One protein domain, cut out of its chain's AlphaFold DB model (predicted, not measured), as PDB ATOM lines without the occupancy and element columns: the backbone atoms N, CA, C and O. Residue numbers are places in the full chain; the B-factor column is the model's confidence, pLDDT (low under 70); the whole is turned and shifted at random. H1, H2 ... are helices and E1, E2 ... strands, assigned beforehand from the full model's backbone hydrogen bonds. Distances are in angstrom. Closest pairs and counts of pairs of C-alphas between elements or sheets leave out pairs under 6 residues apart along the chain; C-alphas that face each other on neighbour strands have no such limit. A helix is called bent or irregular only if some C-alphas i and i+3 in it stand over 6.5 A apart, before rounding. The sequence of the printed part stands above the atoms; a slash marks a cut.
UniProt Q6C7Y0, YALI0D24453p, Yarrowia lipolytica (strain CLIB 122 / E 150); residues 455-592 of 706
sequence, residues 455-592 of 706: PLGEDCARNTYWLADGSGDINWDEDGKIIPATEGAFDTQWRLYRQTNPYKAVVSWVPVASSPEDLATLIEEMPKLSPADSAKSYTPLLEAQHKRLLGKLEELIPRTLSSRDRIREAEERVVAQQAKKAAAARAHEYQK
ATOM      1  N   PRO A 455       9.748  -1.048   2.092       82.75
ATOM      2  CA  PRO A 455      10.025   0.372   2.204       82.75
ATOM      3  C   PRO A 455      11.534   0.600   2.316       82.75
ATOM      4  O   PRO A 455      12.266  -0.197   2.909       82.75
ATOM      5  N   LEU A 456      11.997   1.720   1.770       83.94
ATOM      6  CA  LEU A 456      13.391   2.141   1.839       83.94
ATOM      7  C   LEU A 456      13.805   2.363   3.304       83.94
ATOM      8  O   LEU A 456      14.826   1.838   3.758       83.94
ATOM      9  N   GLY A 457      12.947   3.069   4.045       85.62
ATOM     10  CA  GLY A 457      13.058   3.347   5.472       85.62
ATOM     11  C   GLY A 457      11.895   4.201   5.986       85.62
ATOM     12  O   GLY A 457      10.973   4.541   5.237       85.62
ATOM     13  N   GLU A 458      11.962   4.552   7.269       87.00
ATOM     14  CA  GLU A 458      11.072   5.518   7.922       87.00
ATOM     15  C   GLU A 458      11.869   6.760   8.343       87.00
ATOM     16  O   GLU A 458      12.996   6.658   8.827       87.00
ATOM     17  N   ASP A 459      11.256   7.921   8.145       85.06
ATOM     18  CA  ASP A 459      11.722   9.243   8.571       85.06
ATOM     19  C   ASP A 459      11.369   9.516  10.056       85.06
ATOM     20  O   ASP A 459      10.534   8.826  10.647       85.06
ATOM     21  N   CYS A 460      11.976  10.534  10.673       80.06
ATOM     22  CA  CYS A 460      11.716  10.978  12.048       80.06
ATOM     23  C   CYS A 460      10.218  11.196  12.348       80.06
ATOM     24  O   CYS A 460       9.750  10.857  13.438       80.06
ATOM     25  N   ALA A 461       9.435  11.694  11.382       80.88
ATOM     26  CA  ALA A 461       7.981  11.865  11.516       80.88
ATOM     27  C   ALA A 461       7.158  10.572  11.265       80.88
ATOM     28  O   ALA A 461       5.920  10.603  11.246       80.88
ATOM     29  N   ARG A 462       7.835   9.422  11.113       84.06
ATOM     30  CA  ARG A 462       7.312   8.103  10.698       84.06
ATOM     31  C   ARG A 462       6.666   8.088   9.316       84.06
ATOM     32  O   ARG A 462       5.790   7.268   9.051       84.06
ATOM     33  N   ASN A 463       7.068   8.997   8.433       89.12
ATOM     34  CA  ASN A 463       6.710   8.890   7.024       89.12
ATOM     35  C   ASN A 463       7.540   7.767   6.391       89.12
ATOM     36  O   ASN A 463       8.743   7.667   6.634       89.12
ATOM     37  N   THR A 464       6.903   6.913   5.599       90.50
ATOM     38  CA  THR A 464       7.543   5.735   5.004       90.50
ATOM     39  C   THR A 464       7.916   6.038   3.558       90.50
ATOM     40  O   THR A 464       7.080   6.522   2.795       90.50
ATOM     41  N   TYR A 465       9.162   5.770   3.170       90.81
ATOM     42  CA  TYR A 465       9.663   6.068   1.825       90.81
ATOM     43  C   TYR A 465       9.716   4.810   0.956       90.81
ATOM     44  O   TYR A 465      10.116   3.740   1.414       90.81
ATOM     45  N   TRP A 466       9.323   4.947  -0.309       90.00
ATOM     46  CA  TRP A 466       9.070   3.843  -1.233       90.00
ATOM     47  C   TRP A 466       9.638   4.154  -2.615       90.00
ATOM     48  O   TRP A 466       9.247   5.138  -3.241       90.00
ATOM     49  N   LEU A 467      10.546   3.313  -3.109       88.06
ATOM     50  CA  LEU A 467      11.147   3.480  -4.431       88.06
ATOM     51  C   LEU A 467      10.410   2.623  -5.464       88.06
ATOM     52  O   LEU A 467      10.425   1.393  -5.380       88.06
ATOM     53  N   ALA A 468       9.752   3.279  -6.421       87.25
ATOM     54  CA  ALA A 468       9.098   2.648  -7.560       87.25
ATOM     55  C   ALA A 468      10.025   2.725  -8.776       87.25
ATOM     56  O   ALA A 468      10.345   3.815  -9.235       87.25
ATOM     57  N   ASP A 469      10.433   1.579  -9.302       83.69
ATOM     58  CA  ASP A 469      11.216   1.424 -10.531       83.69
ATOM     59  C   ASP A 469      10.494   0.376 -11.386       83.69
ATOM     60  O   ASP A 469      10.023  -0.628 -10.849       83.69
ATOM     61  N   GLY A 470      10.362   0.616 -12.690       72.44
ATOM     62  CA  GLY A 470       9.672  -0.284 -13.615       72.44
ATOM     63  C   GLY A 470      10.353  -1.646 -13.801       72.44
ATOM     64  O   GLY A 470       9.669  -2.600 -14.192       72.44
ATOM     65  N   SER A 471      11.653  -1.751 -13.490       70.75
ATOM     66  CA  SER A 471      12.482  -2.951 -13.662       70.75
ATOM     67  C   SER A 471      11.938  -4.132 -12.849       70.75
ATOM     68  O   SER A 471      11.588  -5.176 -13.403       70.75
ATOM     69  N   GLY A 472      11.753  -3.907 -11.545       58.53
ATOM     70  CA  GLY A 472      11.413  -4.900 -10.524       58.53
ATOM     71  C   GLY A 472      12.618  -5.404  -9.724       58.53
ATOM     72  O   GLY A 472      12.439  -5.908  -8.617       58.53
ATOM     73  N   ASP A 473      13.838  -5.169 -10.209       56.84
ATOM     74  CA  ASP A 473      15.077  -5.763  -9.691       56.84
ATOM     75  C   ASP A 473      15.748  -4.928  -8.582       56.84
ATOM     76  O   ASP A 473      16.966  -4.961  -8.389       56.84
ATOM     77  N   ILE A 474      14.957  -4.160  -7.823       57.16
ATOM     78  CA  ILE A 474      15.410  -3.529  -6.572       57.16
ATOM     79  C   ILE A 474      15.163  -4.499  -5.417       57.16
ATOM     80  O   ILE A 474      14.279  -4.313  -4.574       57.16
ATOM     81  N   ASN A 475      15.964  -5.561  -5.408       57.72
ATOM     82  CA  ASN A 475      16.115  -6.422  -4.248       57.72
ATOM     83  C   ASN A 475      17.169  -5.822  -3.312       57.72
ATOM     84  O   ASN A 475      18.206  -5.322  -3.753       57.72
ATOM     85  N   TRP A 476      16.878  -5.873  -2.016       61.59
ATOM     86  CA  TRP A 476      17.802  -5.484  -0.958       61.59
ATOM     87  C   TRP A 476      18.277  -6.753  -0.250       61.59
ATOM     88  O   TRP A 476      17.452  -7.621   0.047       61.59
ATOM     89  N   ASP A 477      19.578  -6.857   0.023       59.97
ATOM     90  CA  ASP A 477      20.144  -7.945   0.829       59.97
ATOM     91  C   ASP A 477      19.590  -7.932   2.266       59.97
ATOM     92  O   ASP A 477      19.023  -6.934   2.721       59.97
ATOM     93  N   GLU A 478      19.808  -9.010   3.032       60.06
ATOM     94  CA  GLU A 478      19.415  -9.048   4.456       60.06
ATOM     95  C   GLU A 478      20.139  -7.971   5.295       60.06
ATOM     96  O   GLU A 478      19.588  -7.496   6.287       60.06
ATOM     97  N   ASP A 479      21.316  -7.518   4.840       59.81
ATOM     98  CA  ASP A 479      22.073  -6.385   5.396       59.81
ATOM     99  C   ASP A 479      21.548  -5.004   4.951       59.81
ATOM    100  O   ASP A 479      22.009  -3.969   5.434       59.81
ATOM    101  N   GLY A 480      20.577  -4.954   4.034       59.41
ATOM    102  CA  GLY A 480      19.964  -3.716   3.559       59.41
ATOM    103  C   GLY A 480      20.775  -2.940   2.518       59.41
ATOM    104  O   GLY A 480      20.525  -1.745   2.377       59.41
ATOM    105  N   LYS A 481      21.684  -3.605   1.792       63.91
ATOM    106  CA  LYS A 481      22.373  -3.082   0.595       63.91
ATOM    107  C   LYS A 481      21.581  -3.351  -0.682       63.91
ATOM    108  O   LYS A 481      20.812  -4.309  -0.737       63.91
ATOM    109  N   ILE A 482      21.797  -2.536  -1.713       62.44
ATOM    110  CA  ILE A 482      21.240  -2.757  -3.055       62.44
ATOM    111  C   ILE A 482      21.934  -3.960  -3.707       62.44
ATOM    112  O   ILE A 482      23.132  -3.898  -3.988       62.44
ATOM    113  N   ILE A 483      21.181  -5.015  -4.033       61.53
ATOM    114  CA  ILE A 483      21.692  -6.083  -4.900       61.53
ATOM    115  C   ILE A 483      21.824  -5.499  -6.320       61.53
ATOM    116  O   ILE A 483      20.851  -4.926  -6.830       61.53
ATOM    117  N   PRO A 484      22.993  -5.599  -6.985       51.53
ATOM    118  CA  PRO A 484      23.108  -5.210  -8.384       51.53
ATOM    119  C   PRO A 484      22.187  -6.103  -9.221       51.53
ATOM    120  O   PRO A 484      22.240  -7.329  -9.123       51.53
ATOM    121  N   ALA A 485      21.317  -5.483 -10.019       55.22
ATOM    122  CA  ALA A 485      20.374  -6.218 -10.851       55.22
ATOM    123  C   ALA A 485      21.131  -7.141 -11.821       55.22
ATOM    124  O   ALA A 485      22.134  -6.736 -12.413       55.22
ATOM    125  N   THR A 486      20.667  -8.383 -11.966       51.12
ATOM    126  CA  THR A 486      21.304  -9.378 -12.837       51.12
ATOM    127  C   THR A 486      21.339  -8.909 -14.289       51.12
ATOM    128  O   THR A 486      20.383  -8.295 -14.767       51.12
ATOM    129  N   GLU A 487      22.423  -9.227 -15.000       45.59
ATOM    130  CA  GLU A 487      22.611  -8.857 -16.407       45.59
ATOM    131  C   GLU A 487      21.394  -9.265 -17.257       45.59
ATOM    132  O   GLU A 487      21.028 -10.439 -17.324       45.59
ATOM    133  N   GLY A 488      20.749  -8.278 -17.887       50.34
ATOM    134  CA  GLY A 488      19.472  -8.443 -18.592       50.34
ATOM    135  C   GLY A 488      18.295  -7.684 -17.968       50.34
ATOM    136  O   GLY A 488      17.271  -7.533 -18.631       50.34
ATOM    137  N   ALA A 489      18.440  -7.155 -16.749       59.25
ATOM    138  CA  ALA A 489      17.507  -6.179 -16.194       59.25
ATOM    139  C   ALA A 489      17.425  -4.925 -17.084       59.25
ATOM    140  O   ALA A 489      18.443  -4.378 -17.512       59.25
ATOM    141  N   PHE A 490      16.205  -4.462 -17.353       61.66
ATOM    142  CA  PHE A 490      15.969  -3.235 -18.109       61.66
ATOM    143  C   PHE A 490      16.075  -2.020 -17.185       61.66
ATOM    144  O   PHE A 490      15.343  -1.934 -16.200       61.66
ATOM    145  N   ASP A 491      16.933  -1.059 -17.527       76.00
ATOM    146  CA  ASP A 491      16.900   0.262 -16.901       76.00
ATOM    147  C   ASP A 491      15.593   0.983 -17.267       76.00
ATOM    148  O   ASP A 491      15.276   1.161 -18.444       76.00
ATOM    149  N   THR A 492      14.844   1.415 -16.254       83.25
ATOM    150  CA  THR A 492      13.631   2.228 -16.410       83.25
ATOM    151  C   THR A 492      13.661   3.442 -15.498       83.25
ATOM    152  O   THR A 492      14.382   3.482 -14.502       83.25
ATOM    153  N   GLN A 493      12.857   4.451 -15.833       87.44
ATOM    154  CA  GLN A 493      12.696   5.610 -14.965       87.44
ATOM    155  C   GLN A 493      12.074   5.189 -13.623       87.44
ATOM    156  O   GLN A 493      11.290   4.238 -13.532       87.44
ATOM    157  N   TRP A 494      12.451   5.895 -12.564       89.44
ATOM    158  CA  TRP A 494      12.058   5.591 -11.193       89.44
ATOM    159  C   TRP A 494      11.380   6.804 -10.557       89.44
ATOM    160  O   TRP A 494      11.491   7.932 -11.042       89.44
ATOM    161  N   ARG A 495      10.678   6.586  -9.445       90.62
ATOM    162  CA  ARG A 495      10.201   7.659  -8.575       90.62
ATOM    163  C   ARG A 495      10.173   7.228  -7.115       90.62
ATOM    164  O   ARG A 495       9.739   6.126  -6.781       90.62
ATOM    165  N   LEU A 496      10.618   8.122  -6.244       91.69
ATOM    166  CA  LEU A 496      10.522   7.995  -4.800       91.69
ATOM    167  C   LEU A 496       9.203   8.610  -4.317       91.69
ATOM    168  O   LEU A 496       8.942   9.798  -4.521       91.69
ATOM    169  N   TYR A 497       8.389   7.803  -3.644       91.94
ATOM    170  CA  TYR A 497       7.152   8.219  -2.989       91.94
ATOM    171  C   TYR A 497       7.328   8.243  -1.468       91.94
ATOM    172  O   TYR A 497       7.914   7.334  -0.879       91.94
ATOM    173  N   ARG A 498       6.752   9.254  -0.822       91.81
ATOM    174  CA  ARG A 498       6.579   9.357   0.628       91.81
ATOM    175  C   ARG A 498       5.131   9.044   0.975       91.81
ATOM    176  O   ARG A 498       4.223   9.800   0.634       91.81
ATOM    177  N   GLN A 499       4.924   7.946   1.684       90.81
ATOM    178  CA  GLN A 499       3.677   7.653   2.372       90.81
ATOM    179  C   GLN A 499       3.657   8.429   3.694       90.81
ATOM    180  O   GLN A 499       4.604   8.342   4.481       90.81
ATOM    181  N   THR A 500       2.586   9.174   3.966       89.50
ATOM    182  CA  THR A 500       2.409   9.792   5.285       89.50
ATOM    183  C   THR A 500       2.150   8.735   6.355       89.50
ATOM    184  O   THR A 500       1.531   7.704   6.097       89.50
ATOM    185  N   ASN A 501       2.655   9.011   7.561       87.69
ATOM    186  CA  ASN A 501       2.613   8.146   8.743       87.69
ATOM    187  C   ASN A 501       1.372   7.212   8.809       87.69
ATOM    188  O   ASN A 501       0.252   7.707   8.974       87.69
ATOM    189  N   PRO A 502       1.550   5.872   8.734       85.06
ATOM    190  CA  PRO A 502       0.454   4.906   8.583       85.06
ATOM    191  C   PRO A 502      -0.448   4.767   9.817       85.06
ATOM    192  O   PRO A 502      -1.459   4.070   9.758       85.06
ATOM    193  N   TYR A 503      -0.105   5.417  10.933       85.06
ATOM    194  CA  TYR A 503      -0.948   5.504  12.126       85.06
ATOM    195  C   TYR A 503      -1.929   6.698  12.078       85.06
ATOM    196  O   TYR A 503      -2.727   6.861  13.002       85.06
ATOM    197  N   LYS A 504      -1.896   7.534  11.025       85.12
ATOM    198  CA  LYS A 504      -2.898   8.582  10.760       85.12
ATOM    199  C   LYS A 504      -4.172   7.993  10.136       85.12
ATOM    200  O   LYS A 504      -4.127   7.003   9.415       85.12
ATOM    201  N   ALA A 505      -5.314   8.644  10.377       85.19
ATOM    202  CA  ALA A 505      -6.620   8.208   9.865       85.19
ATOM    203  C   ALA A 505      -6.759   8.310   8.331       85.19
ATOM    204  O   ALA A 505      -7.521   7.554   7.732       85.19
ATOM    205  N   VAL A 506      -6.014   9.223   7.702       84.56
ATOM    206  CA  VAL A 506      -5.883   9.342   6.246       84.56
ATOM    207  C   VAL A 506      -4.415   9.139   5.896       84.56
ATOM    208  O   VAL A 506      -3.552   9.864   6.390       84.56
ATOM    209  N   VAL A 507      -4.146   8.150   5.046       86.69
ATOM    210  CA  VAL A 507      -2.810   7.834   4.531       86.69
ATOM    211  C   VAL A 507      -2.719   8.348   3.101       86.69
ATOM    212  O   VAL A 507      -3.321   7.780   2.191       86.69
ATOM    213  N   SER A 508      -1.965   9.426   2.905       87.38
ATOM    214  CA  SER A 508      -1.608   9.936   1.580       87.38
ATOM    215  C   SER A 508      -0.280   9.348   1.105       87.38
ATOM    216  O   SER A 508       0.596   9.019   1.905       87.38
ATOM    217  N   TRP A 509      -0.127   9.243  -0.210       88.94
ATOM    218  CA  TRP A 509       1.149   8.988  -0.870       88.94
ATOM    219  C   TRP A 509       1.459  10.196  -1.738       88.94
ATOM    220  O   TRP A 509       0.575  10.694  -2.428       88.94
ATOM    221  N   VAL A 510       2.696  10.671  -1.674       89.31
ATOM    222  CA  VAL A 510       3.132  11.909  -2.321       89.31
ATOM    223  C   VAL A 510       4.451  11.617  -3.041       89.31
ATOM    224  O   VAL A 510       5.349  11.067  -2.400       89.31
ATOM    225  N   PRO A 511       4.607  11.910  -4.343       91.19
ATOM    226  CA  PRO A 511       5.913  11.839  -4.993       91.19
ATOM    227  C   PRO A 511       6.849  12.890  -4.381       91.19
ATOM    228  O   PRO A 511       6.409  13.986  -4.047       91.19
ATOM    229  N   VAL A 512       8.129  12.556  -4.205       91.56
ATOM    230  CA  VAL A 512       9.114  13.479  -3.606       91.56
ATOM    231  C   VAL A 512      10.339  13.674  -4.490       91.56
ATOM    232  O   VAL A 512      10.799  14.799  -4.624       91.56
ATOM    233  N   ALA A 513      10.840  12.609  -5.120       91.12
ATOM    234  CA  ALA A 513      11.963  12.694  -6.051       91.12
ATOM    235  C   ALA A 513      11.708  11.831  -7.289       91.12
ATOM    236  O   ALA A 513      11.244  10.694  -7.176       91.12
ATOM    237  N   SER A 514      12.004  12.374  -8.465       88.50
ATOM    238  CA  SER A 514      11.836  11.756  -9.787       88.50
ATOM    239  C   SER A 514      13.098  11.843 -10.652       88.50
ATOM    240  O   SER A 514      13.301  11.009 -11.534       88.50
ATOM    241  N   SER A 515      13.956  12.824 -10.373       90.50
ATOM    242  CA  SER A 515      15.295  12.986 -10.923       90.50
ATOM    243  C   SER A 515      16.360  12.734  -9.836       90.50
ATOM    244  O   SER A 515      16.061  12.814  -8.640       90.50
ATOM    245  N   PRO A 516      17.620  12.434 -10.210       89.44
ATOM    246  CA  PRO A 516      18.719  12.326  -9.248       89.44
ATOM    247  C   PRO A 516      19.075  13.677  -8.601       89.44
ATOM    248  O   PRO A 516      19.699  13.696  -7.545       89.44
ATOM    249  N   GLU A 517      18.664  14.795  -9.205       92.88
ATOM    250  CA  GLU A 517      18.833  16.143  -8.655       92.88
ATOM    251  C   GLU A 517      17.818  16.367  -7.514       92.88
ATOM    252  O   GLU A 517      18.216  16.760  -6.419       92.88
ATOM    253  N   ASP A 518      16.551  15.968  -7.709       92.25
ATOM    254  CA  ASP A 518      15.500  15.953  -6.669       92.25
ATOM    255  C   ASP A 518      15.889  15.054  -5.472       92.25
ATOM    256  O   ASP A 518      15.480  15.271  -4.332       92.25
ATOM    257  N   LEU A 519      16.646  13.983  -5.741       91.81
ATOM    258  CA  LEU A 519      17.126  13.055  -4.719       91.81
ATOM    259  C   LEU A 519      18.221  13.695  -3.858       91.81
ATOM    260  O   LEU A 519      18.205  13.533  -2.639       91.81
ATOM    261  N   ALA A 520      19.143  14.436  -4.480       92.69
ATOM    262  CA  ALA A 520      20.191  15.164  -3.775       92.69
ATOM    263  C   ALA A 520      19.608  16.282  -2.894       92.69
ATOM    264  O   ALA A 520      19.953  16.360  -1.715       92.69
ATOM    265  N   THR A 521      18.662  17.082  -3.407       93.81
ATOM    266  CA  THR A 521      18.001  18.119  -2.594       93.81
ATOM    267  C   THR A 521      17.223  17.514  -1.425       93.81
ATOM    268  O   THR A 521      17.342  18.005  -0.305       93.81
ATOM    269  N   LEU A 522      16.522  16.390  -1.621       91.81
ATOM    270  CA  LEU A 522      15.852  15.672  -0.531       91.81
ATOM    271  C   LEU A 522      16.827  15.198   0.563       91.81
ATOM    272  O   LEU A 522      16.507  15.295   1.750       91.81
ATOM    273  N   ILE A 523      18.003  14.687   0.183       91.69
ATOM    274  CA  ILE A 523      19.053  14.263   1.127       91.69
ATOM    275  C   ILE A 523      19.619  15.467   1.890       91.69
ATOM    276  O   ILE A 523      19.890  15.357   3.083       91.69
ATOM    277  N   GLU A 524      19.738  16.634   1.254       91.62
ATOM    278  CA  GLU A 524      20.109  17.873   1.941       91.62
ATOM    279  C   GLU A 524      18.988  18.454   2.823       91.62
ATOM    280  O   GLU A 524      19.272  19.185   3.772       91.62
ATOM    281  N   GLU A 525      17.715  18.212   2.507       88.81
ATOM    282  CA  GLU A 525      16.557  18.720   3.254       88.81
ATOM    283  C   GLU A 525      16.206  17.870   4.476       88.81
ATOM    284  O   GLU A 525      15.895  18.416   5.535       88.81
ATOM    285  N   MET A 526      16.298  16.542   4.377       84.38
ATOM    286  CA  MET A 526      15.979  15.612   5.470       84.38
ATOM    287  C   MET A 526      16.682  15.942   6.808       84.38
ATOM    288  O   MET A 526      16.004  15.982   7.837       84.38
ATOM    289  N   PRO A 527      17.995  16.256   6.856       82.69
ATOM    290  CA  PRO A 527      18.662  16.700   8.081       82.69
ATOM    291  C   PRO A 527      18.120  18.026   8.636       82.69
ATOM    292  O   PRO A 527      18.085  18.192   9.854       82.69
ATOM    293  N   LYS A 528      17.678  18.947   7.766       80.62
ATOM    294  CA  LYS A 528      17.116  20.262   8.135       80.62
ATOM    295  C   LYS A 528      15.710  20.125   8.740       80.62
ATOM    296  O   LYS A 528      15.362  20.883   9.633       80.62
ATOM    297  N   LEU A 529      14.945  19.120   8.303       68.06
ATOM    298  CA  LEU A 529      13.632  18.720   8.843       68.06
ATOM    299  C   LEU A 529      13.722  17.888  10.148       68.06
ATOM    300  O   LEU A 529      12.706  17.459  10.700       68.06
ATOM    301  N   SER A 530      14.938  17.636  10.637       62.44
ATOM    302  CA  SER A 530      15.230  16.850  11.841       62.44
ATOM    303  C   SER A 530      15.487  17.764  13.061       62.44
ATOM    304  O   SER A 530      15.429  18.987  12.971       62.44
ATOM    305  N   PRO A 531      15.726  17.225  14.264       53.88
ATOM    306  CA  PRO A 531      14.725  16.979  15.306       53.88
ATOM    307  C   PRO A 531      14.094  18.215  15.976       53.88
ATOM    308  O   PRO A 531      13.260  18.035  16.865       53.88
ATOM    309  N   ALA A 532      14.509  19.438  15.625       51.47
ATOM    310  CA  ALA A 532      14.223  20.661  16.383       51.47
ATOM    311  C   ALA A 532      12.716  20.892  16.601       51.47
ATOM    312  O   ALA A 532      12.269  21.032  17.740       51.47
ATOM    313  N   ASP A 533      11.929  20.825  15.526       53.38
ATOM    314  CA  ASP A 533      10.496  21.147  15.559       53.38
ATOM    315  C   ASP A 533       9.611  19.956  15.980       53.38
ATOM    316  O   ASP A 533       8.461  20.121  16.389       53.38
ATOM    317  N   SER A 534      10.141  18.726  15.925       53.62
ATOM    318  CA  SER A 534       9.384  17.476  16.137       53.62
ATOM    319  C   SER A 534       9.665  16.775  17.477       53.62
ATOM    320  O   SER A 534       9.281  15.615  17.680       53.62
ATOM    321  N   ALA A 535      10.254  17.495  18.440       52.34
ATOM    322  CA  ALA A 535      10.727  17.004  19.743       52.34
ATOM    323  C   ALA A 535       9.723  16.168  20.578       52.34
ATOM    324  O   ALA A 535      10.128  15.436  21.479       52.34
ATOM    325  N   LYS A 536       8.417  16.225  20.280       58.12
ATOM    326  CA  LYS A 536       7.354  15.445  20.950       58.12
ATOM    327  C   LYS A 536       7.280  13.962  20.527       58.12
ATOM    328  O   LYS A 536       6.613  13.192  21.212       58.12
ATOM    329  N   SER A 537       7.923  13.551  19.427       55.84
ATOM    330  CA  SER A 537       7.866  12.167  18.895       55.84
ATOM    331  C   SER A 537       9.237  11.472  18.808       55.84
ATOM    332  O   SER A 537       9.347  10.339  18.331       55.84
ATOM    333  N   TYR A 538      10.300  12.144  19.256       62.16
ATOM    334  CA  TYR A 538      11.669  11.688  19.043       62.16
ATOM    335  C   TYR A 538      12.016  10.451  19.882       62.16
ATOM    336  O   TYR A 538      11.855  10.431  21.102       62.16
ATOM    337  N   THR A 539      12.537   9.412  19.226       77.25
ATOM    338  CA  THR A 539      13.137   8.249  19.895       77.25
ATOM    339  C   THR A 539      14.452   7.899  19.195       77.25
ATOM    340  O   THR A 539      14.527   8.034  17.971       77.25
ATOM    341  N   PRO A 540      15.477   7.397  19.908       79.38
ATOM    342  CA  PRO A 540      16.770   7.067  19.295       79.38
ATOM    343  C   PRO A 540      16.670   5.948  18.241       79.38
ATOM    344  O   PRO A 540      17.537   5.818  17.381       79.38
ATOM    345  N   LEU A 541      15.592   5.155  18.272       80.50
ATOM    346  CA  LEU A 541      15.293   4.156  17.246       80.50
ATOM    347  C   LEU A 541      14.842   4.809  15.925       80.50
ATOM    348  O   LEU A 541      15.296   4.379  14.869       80.50
ATOM    349  N   LEU A 542      14.029   5.872  15.983       80.25
ATOM    350  CA  LEU A 542      13.633   6.653  14.802       80.25
ATOM    351  C   LEU A 542      14.817   7.434  14.221       80.25
ATOM    352  O   LEU A 542      14.992   7.448  13.009       80.25
ATOM    353  N   GLU A 543      15.688   7.996  15.066       82.06
ATOM    354  CA  GLU A 543      16.948   8.607  14.616       82.06
ATOM    355  C   GLU A 543      17.816   7.601  13.839       82.06
ATOM    356  O   GLU A 543      18.323   7.904  12.757       82.06
ATOM    357  N   ALA A 544      17.956   6.378  14.362       84.81
ATOM    358  CA  ALA A 544      18.700   5.314  13.697       84.81
ATOM    359  C   ALA A 544      18.030   4.839  12.393       84.81
ATOM    360  O   ALA A 544      18.734   4.461  11.457       84.81
ATOM    361  N   GLN A 545      16.695   4.866  12.295       84.88
ATOM    362  CA  GLN A 545      15.971   4.587  11.047       84.88
ATOM    363  C   GLN A 545      16.162   5.706  10.014       84.88
ATOM    364  O   GLN A 545      16.507   5.400   8.875       84.88
ATOM    365  N   HIS A 546      16.053   6.974  10.415       85.38
ATOM    366  CA  HIS A 546      16.280   8.134   9.549       85.38
ATOM    367  C   HIS A 546      17.719   8.173   9.007       85.38
ATOM    368  O   HIS A 546      17.928   8.342   7.809       85.38
ATOM    369  N   LYS A 547      18.729   7.904   9.846       87.81
ATOM    370  CA  LYS A 547      20.134   7.799   9.402       87.81
ATOM    371  C   LYS A 547      20.374   6.633   8.430       87.81
ATOM    372  O   LYS A 547      21.166   6.767   7.505       87.81
ATOM    373  N   ARG A 548      19.666   5.508   8.593       87.81
ATOM    374  CA  ARG A 548      19.689   4.387   7.628       87.81
ATOM    375  C   ARG A 548      18.959   4.719   6.325       87.81
ATOM    376  O   ARG A 548      19.370   4.239   5.276       87.81
ATOM    377  N   LEU A 549      17.891   5.514   6.385       89.06
ATOM    378  CA  LEU A 549      17.184   6.013   5.207       89.06
ATOM    379  C   LEU A 549      18.089   6.947   4.392       89.06
ATOM    380  O   LEU A 549      18.219   6.727   3.193       89.06
ATOM    381  N   LEU A 550      18.774   7.898   5.037       89.69
ATOM    382  CA  LEU A 550      19.763   8.775   4.396       89.69
ATOM    383  C   LEU A 550      20.863   7.983   3.676       89.69
ATOM    384  O   LEU A 550      20.997   8.122   2.467       89.69
ATOM    385  N   GLY A 551      21.558   7.070   4.366       89.75
ATOM    386  CA  GLY A 551      22.615   6.264   3.736       89.75
ATOM    387  C   GLY A 551      22.129   5.435   2.535       89.75
ATOM    388  O   GLY A 551      22.832   5.308   1.538       89.75
ATOM    389  N   LYS A 552      20.886   4.932   2.567       87.50
ATOM    390  CA  LYS A 552      20.276   4.257   1.408       87.50
ATOM    391  C   LYS A 552      19.904   5.202   0.262       87.50
ATOM    392  O   LYS A 552      19.913   4.777  -0.887       87.50
ATOM    393  N   LEU A 553      19.523   6.445   0.556       89.56
ATOM    394  CA  LEU A 553      19.260   7.469  -0.461       89.56
ATOM    395  C   LEU A 553      20.577   7.914  -1.123       89.56
ATOM    396  O   LEU A 553      20.630   8.044  -2.343       89.56
ATOM    397  N   GLU A 554      21.655   8.035  -0.344       90.94
ATOM    398  CA  GLU A 554      23.020   8.271  -0.834       90.94
ATOM    399  C   GLU A 554      23.510   7.117  -1.734       90.94
ATOM    400  O   GLU A 554      23.971   7.369  -2.847       90.94
ATOM    401  N   GLU A 555      23.322   5.849  -1.330       88.19
ATOM    402  CA  GLU A 555      23.613   4.664  -2.166       88.19
ATOM    403  C   GLU A 555      22.810   4.633  -3.486       88.19
ATOM    404  O   GLU A 555      23.253   4.040  -4.476       88.19
ATOM    405  N   LEU A 556      21.639   5.281  -3.541       84.75
ATOM    406  CA  LEU A 556      20.809   5.343  -4.746       84.75
ATOM    407  C   LEU A 556      21.297   6.370  -5.779       84.75
ATOM    408  O   LEU A 556      21.070   6.148  -6.971       84.75
ATOM    409  N   ILE A 557      21.990   7.448  -5.393       89.50
ATOM    410  CA  ILE A 557      22.518   8.454  -6.340       89.50
ATOM    411  C   ILE A 557      23.373   7.818  -7.464       89.50
ATOM    412  O   ILE A 557      23.019   7.980  -8.636       89.50
ATOM    413  N   PRO A 558      24.453   7.053  -7.193       88.50
ATOM    414  CA  PRO A 558      25.298   6.505  -8.259       88.50
ATOM    415  C   PRO A 558      24.564   5.485  -9.144       88.50
ATOM    416  O   PRO A 558      24.800   5.451 -10.355       88.50
ATOM    417  N   ARG A 559      23.634   4.692  -8.580       82.81
ATOM    418  CA  ARG A 559      22.765   3.783  -9.355       82.81
ATOM    419  C   ARG A 559      21.843   4.567 -10.288       82.81
ATOM    420  O   ARG A 559      21.736   4.210 -11.459       82.81
ATOM    421  N   THR A 560      21.174   5.603  -9.789       84.38
ATOM    422  CA  THR A 560      20.171   6.363 -10.551       84.38
ATOM    423  C   THR A 560      20.793   7.203 -11.663       84.38
ATOM    424  O   THR A 560      20.235   7.229 -12.758       84.38
ATOM    425  N   LEU A 561      21.981   7.784 -11.450       88.00
ATOM    426  CA  LEU A 561      22.778   8.413 -12.512       88.00
ATOM    427  C   LEU A 561      23.174   7.388 -13.587       88.00
ATOM    428  O   LEU A 561      22.797   7.527 -14.749       88.00
ATOM    429  N   SER A 562      23.806   6.285 -13.175       85.31
ATOM    430  CA  SER A 562      24.255   5.217 -14.082       85.31
ATOM    431  C   SER A 562      23.109   4.546 -14.853       85.31
ATOM    432  O   SER A 562      23.340   3.929 -15.891       85.31
ATOM    433  N   SER A 563      21.882   4.595 -14.330       82.62
ATOM    434  CA  SER A 563      20.667   4.107 -14.994       82.62
ATOM    435  C   SER A 563      20.102   5.152 -15.966       82.62
ATOM    436  O   SER A 563      19.807   4.815 -17.111       82.62
ATOM    437  N   ARG A 564      20.061   6.439 -15.578       85.19
ATOM    438  CA  ARG A 564      19.677   7.563 -16.457       85.19
ATOM    439  C   ARG A 564      20.558   7.638 -17.705       85.19
ATOM    440  O   ARG A 564      20.025   7.816 -18.797       85.19
ATOM    441  N   ASP A 565      21.868   7.438 -17.567       85.75
ATOM    442  CA  ASP A 565      22.794   7.440 -18.705       85.75
ATOM    443  C   ASP A 565      22.566   6.245 -19.646       85.75
ATOM    444  O   ASP A 565      22.585   6.409 -20.865       85.75
ATOM    445  N   ARG A 566      22.257   5.053 -19.109       84.81
ATOM    446  CA  ARG A 566      21.901   3.868 -19.915       84.81
ATOM    447  C   ARG A 566      20.559   4.023 -20.636       84.81
ATOM    448  O   ARG A 566      20.468   3.660 -21.809       84.81
ATOM    449  N   ILE A 567      19.553   4.607 -19.978       84.12
ATOM    450  CA  ILE A 567      18.261   4.968 -20.591       84.12
ATOM    451  C   ILE A 567      18.497   5.958 -21.730       84.12
ATOM    452  O   ILE A 567      18.093   5.696 -22.859       84.12
ATOM    453  N   ARG A 568      19.235   7.042 -21.468       87.88
ATOM    454  CA  ARG A 568      19.581   8.054 -22.469       87.88
ATOM    455  C   ARG A 568      20.314   7.450 -23.669       87.88
ATOM    456  O   ARG A 568      19.954   7.726 -24.807       87.88
ATOM    457  N   GLU A 569      21.312   6.599 -23.445       86.94
ATOM    458  CA  GLU A 569      22.040   5.948 -24.537       86.94
ATOM    459  C   GLU A 569      21.135   4.975 -25.326       86.94
ATOM    460  O   GLU A 569      21.279   4.821 -26.539       86.94
ATOM    461  N   ALA A 570      20.166   4.319 -24.675       83.88
ATOM    462  CA  ALA A 570      19.150   3.508 -25.348       83.88
ATOM    463  C   ALA A 570      18.166   4.361 -26.175       83.88
ATOM    464  O   ALA A 570      17.883   4.016 -27.325       83.88
ATOM    465  N   GLU A 571      17.703   5.495 -25.648       85.19
ATOM    466  CA  GLU A 571      16.867   6.472 -26.356       85.19
ATOM    467  C   GLU A 571      17.601   7.051 -27.576       85.19
ATOM    468  O   GLU A 571      17.078   7.001 -28.692       85.19
ATOM    469  N   GLU A 572      18.847   7.507 -27.414       88.31
ATOM    470  CA  GLU A 572      19.688   8.025 -28.500       88.31
ATOM    471  C   GLU A 572      19.943   6.949 -29.579       88.31
ATOM    472  O   GLU A 572      19.836   7.236 -30.778       88.31
ATOM    473  N   ARG A 573      20.166   5.679 -29.196       87.06
ATOM    474  CA  ARG A 573      20.219   4.540 -30.140       87.06
ATOM    475  C   ARG A 573      18.901   4.356 -30.897       87.06
ATOM    476  O   ARG A 573      18.938   4.133 -32.110       87.06
ATOM    477  N   VAL A 574      17.749   4.429 -30.225       85.56
ATOM    478  CA  VAL A 574      16.424   4.279 -30.852       85.56
ATOM    479  C   VAL A 574      16.149   5.428 -31.822       85.56
ATOM    480  O   VAL A 574      15.782   5.170 -32.971       85.56
ATOM    481  N   VAL A 575      16.407   6.678 -31.430       88.25
ATOM    482  CA  VAL A 575      16.280   7.857 -32.301       88.25
ATOM    483  C   VAL A 575      17.209   7.741 -33.514       88.25
ATOM    484  O   VAL A 575      16.772   7.940 -34.648       88.25
ATOM    485  N   ALA A 576      18.461   7.311 -33.326       90.12
ATOM    486  CA  ALA A 576      19.396   7.079 -34.428       90.12
ATOM    487  C   ALA A 576      18.939   5.952 -35.378       90.12
ATOM    488  O   ALA A 576      19.125   6.055 -36.594       90.12
ATOM    489  N   GLN A 577      18.313   4.885 -34.868       88.88
ATOM    490  CA  GLN A 577      17.713   3.830 -35.695       88.88
ATOM    491  C   GLN A 577      16.484   4.332 -36.466       88.88
ATOM    492  O   GLN A 577      16.358   4.049 -37.660       88.88
ATOM    493  N   GLN A 578      15.606   5.116 -35.832       88.62
ATOM    494  CA  GLN A 578      14.454   5.739 -36.491       88.62
ATOM    495  C   GLN A 578      14.900   6.707 -37.597       88.62
ATOM    496  O   GLN A 578      14.397   6.624 -38.718       88.62
ATOM    497  N   ALA A 579      15.906   7.547 -37.336       90.88
ATOM    498  CA  ALA A 579      16.496   8.450 -38.323       90.88
ATOM    499  C   ALA A 579      17.103   7.687 -39.515       90.88
ATOM    500  O   ALA A 579      16.827   8.025 -40.669       90.88
ATOM    501  N   LYS A 580      17.854   6.602 -39.264       92.12
ATOM    502  CA  LYS A 580      18.381   5.709 -40.317       92.12
ATOM    503  C   LYS A 580      17.257   5.060 -41.135       92.12
ATOM    504  O   LYS A 580      17.338   5.041 -42.363       92.12
ATOM    505  N   LYS A 581      16.184   4.588 -40.490       91.88
ATOM    506  CA  LYS A 581      15.006   4.004 -41.159       91.88
ATOM    507  C   LYS A 581      14.263   5.034 -42.019       91.88
ATOM    508  O   LYS A 581      13.897   4.726 -43.150       91.88
ATOM    509  N   ALA A 582      14.092   6.263 -41.528       91.38
ATOM    510  CA  ALA A 582      13.480   7.360 -42.276       91.38
ATOM    511  C   ALA A 582      14.343   7.802 -43.474       91.38
ATOM    512  O   ALA A 582      13.819   8.023 -44.566       91.38
ATOM    513  N   ALA A 583      15.668   7.872 -43.308       91.75
ATOM    514  CA  ALA A 583      16.600   8.146 -44.401       91.75
ATOM    515  C   ALA A 583      16.569   7.042 -45.473       91.75
ATOM    516  O   ALA A 583      16.489   7.348 -46.662       91.75
ATOM    517  N   ALA A 584      16.546   5.767 -45.067       92.31
ATOM    518  CA  ALA A 584      16.412   4.632 -45.980       92.31
ATOM    519  C   ALA A 584      15.073   4.645 -46.740       92.31
ATOM    520  O   ALA A 584      15.057   4.410 -47.949       92.31
ATOM    521  N   ALA A 585      13.964   4.984 -46.073       91.88
ATOM    522  CA  ALA A 585      12.655   5.131 -46.713       91.88
ATOM    523  C   ALA A 585      12.659   6.237 -47.785       91.88
ATOM    524  O   ALA A 585      12.280   5.975 -48.926       91.88
ATOM    525  N   ARG A 586      13.183   7.430 -47.459       89.88
ATOM    526  CA  ARG A 586      13.348   8.551 -48.410       89.88
ATOM    527  C   ARG A 586      14.253   8.180 -49.591       89.88
ATOM    528  O   ARG A 586      13.952   8.518 -50.734       89.88
ATOM    529  N   ALA A 587      15.348   7.458 -49.343       88.94
ATOM    530  CA  ALA A 587      16.257   6.997 -50.395       88.94
ATOM    531  C   ALA A 587      15.590   5.976 -51.337       88.94
ATOM    532  O   ALA A 587      15.734   6.077 -52.556       88.94
ATOM    533  N   HIS A 588      14.819   5.032 -50.791       87.12
ATOM    534  CA  HIS A 588      14.051   4.054 -51.562       87.12
ATOM    535  C   HIS A 588      12.930   4.715 -52.386       87.12
ATOM    536  O   HIS A 588      12.750   4.392 -53.560       87.12
ATOM    537  N   GLU A 589      12.218   5.691 -51.819       88.25
ATOM    538  CA  GLU A 589      11.214   6.496 -52.525       88.25
ATOM    539  C   GLU A 589      11.827   7.280 -53.700       88.25
ATOM    540  O   GLU A 589      11.336   7.217 -54.832       88.25
ATOM    541  N   TYR A 590      12.968   7.938 -53.468       82.88
ATOM    542  CA  TYR A 590      13.730   8.639 -54.502       82.88
ATOM    543  C   TYR A 590      14.211   7.701 -55.625       82.88
ATOM    544  O   TYR A 590      14.117   8.043 -56.808       82.88
ATOM    545  N   GLN A 591      14.673   6.491 -55.283       82.62
ATOM    546  CA  GLN A 591      15.012   5.458 -56.267       82.62
ATOM    547  C   GLN A 591      13.781   5.010 -57.067       82.62
ATOM    548  O   GLN A 591      13.841   4.984 -58.297       82.62
ATOM    549  N   LYS A 592      12.648   4.728 -56.408       80.81
ATOM    550  CA  LYS A 592      11.385   4.333 -57.057       80.81
ATOM    551  C   LYS A 592      10.917   5.388 -58.069       80.81
ATOM    552  O   LYS A 592      10.554   5.035 -59.192       80.81
TER     553      LYS A 592
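Overview. This is residues 455 to 592 of the 706 residues of the protein "YALI0D24453p" of Yarrowia lipolytica (strain CLIB 122 / E 150) (UniProt Q6C7Y0). A small, strongly twisted sheet of three strands and the short helix H1 on it form a body together with the beginning of one very long bent helix, H2, whose residues 571 to 592 stick out as a free arm. The long loop of residues 470 to 493 joins E1 to E2. The printed part has 138 residues, with E1, E2, E3, H1 and H2 in that order along the chain; the sheet, E1 - E2 - E3, is antiparallel and the class is mixed. The whole is loose, with a radius of gyration of the C-alphas of 20.9 A and spans of 79 by 30 by 27 A.

Along the chain. E1, residues 464 to 469, begins at C-alpha (7.543, 5.735, 5.004). E2 is residues 494 to 499, E3 residues 509 to 513, and H1 residues 516 to 525, 14.2 A long. H2, residues 540 to 592, was assigned as one helix by its hydrogen bonds but is bent, C-alphas 555 and 558 being 6.6 A apart. Its arms are H2a, residues 540 to 555, 22.7 A, and H2b, residues 558 to 592, 50.8 A, ending at C-alpha (11.385, 4.333, -57.057).

Arrangement. The strands make a meander, each the antiparallel neighbour of the one before: N 466 and O 497 are 2.8 A apart, N 498 and O 510 2.8 A. H1 is on the sheet; the C-alphas of Ala 513 and Leu 519, the closest of E3 and H1, are 5.3 A apart. H1 and H2a, a helical hairpin, touch, closest at the C-alphas of Ile 523 and Leu 550, 6.4 A. H2a only grazes the sheet; H2b is not on it. Every O i to N i+4 pair is within hydrogen-bond range in H1 and H2a, 30 of 31 in H2b.

Size, cuts and confidence. The C-alphas of Lys 536 and Lys 592, the two farthest apart, are 78.9 A apart. The printed part has no cut. The links E1 to E2 and H1 to H2 are long. Residues 472 to 490 and 529 to 538 have pLDDT under 70.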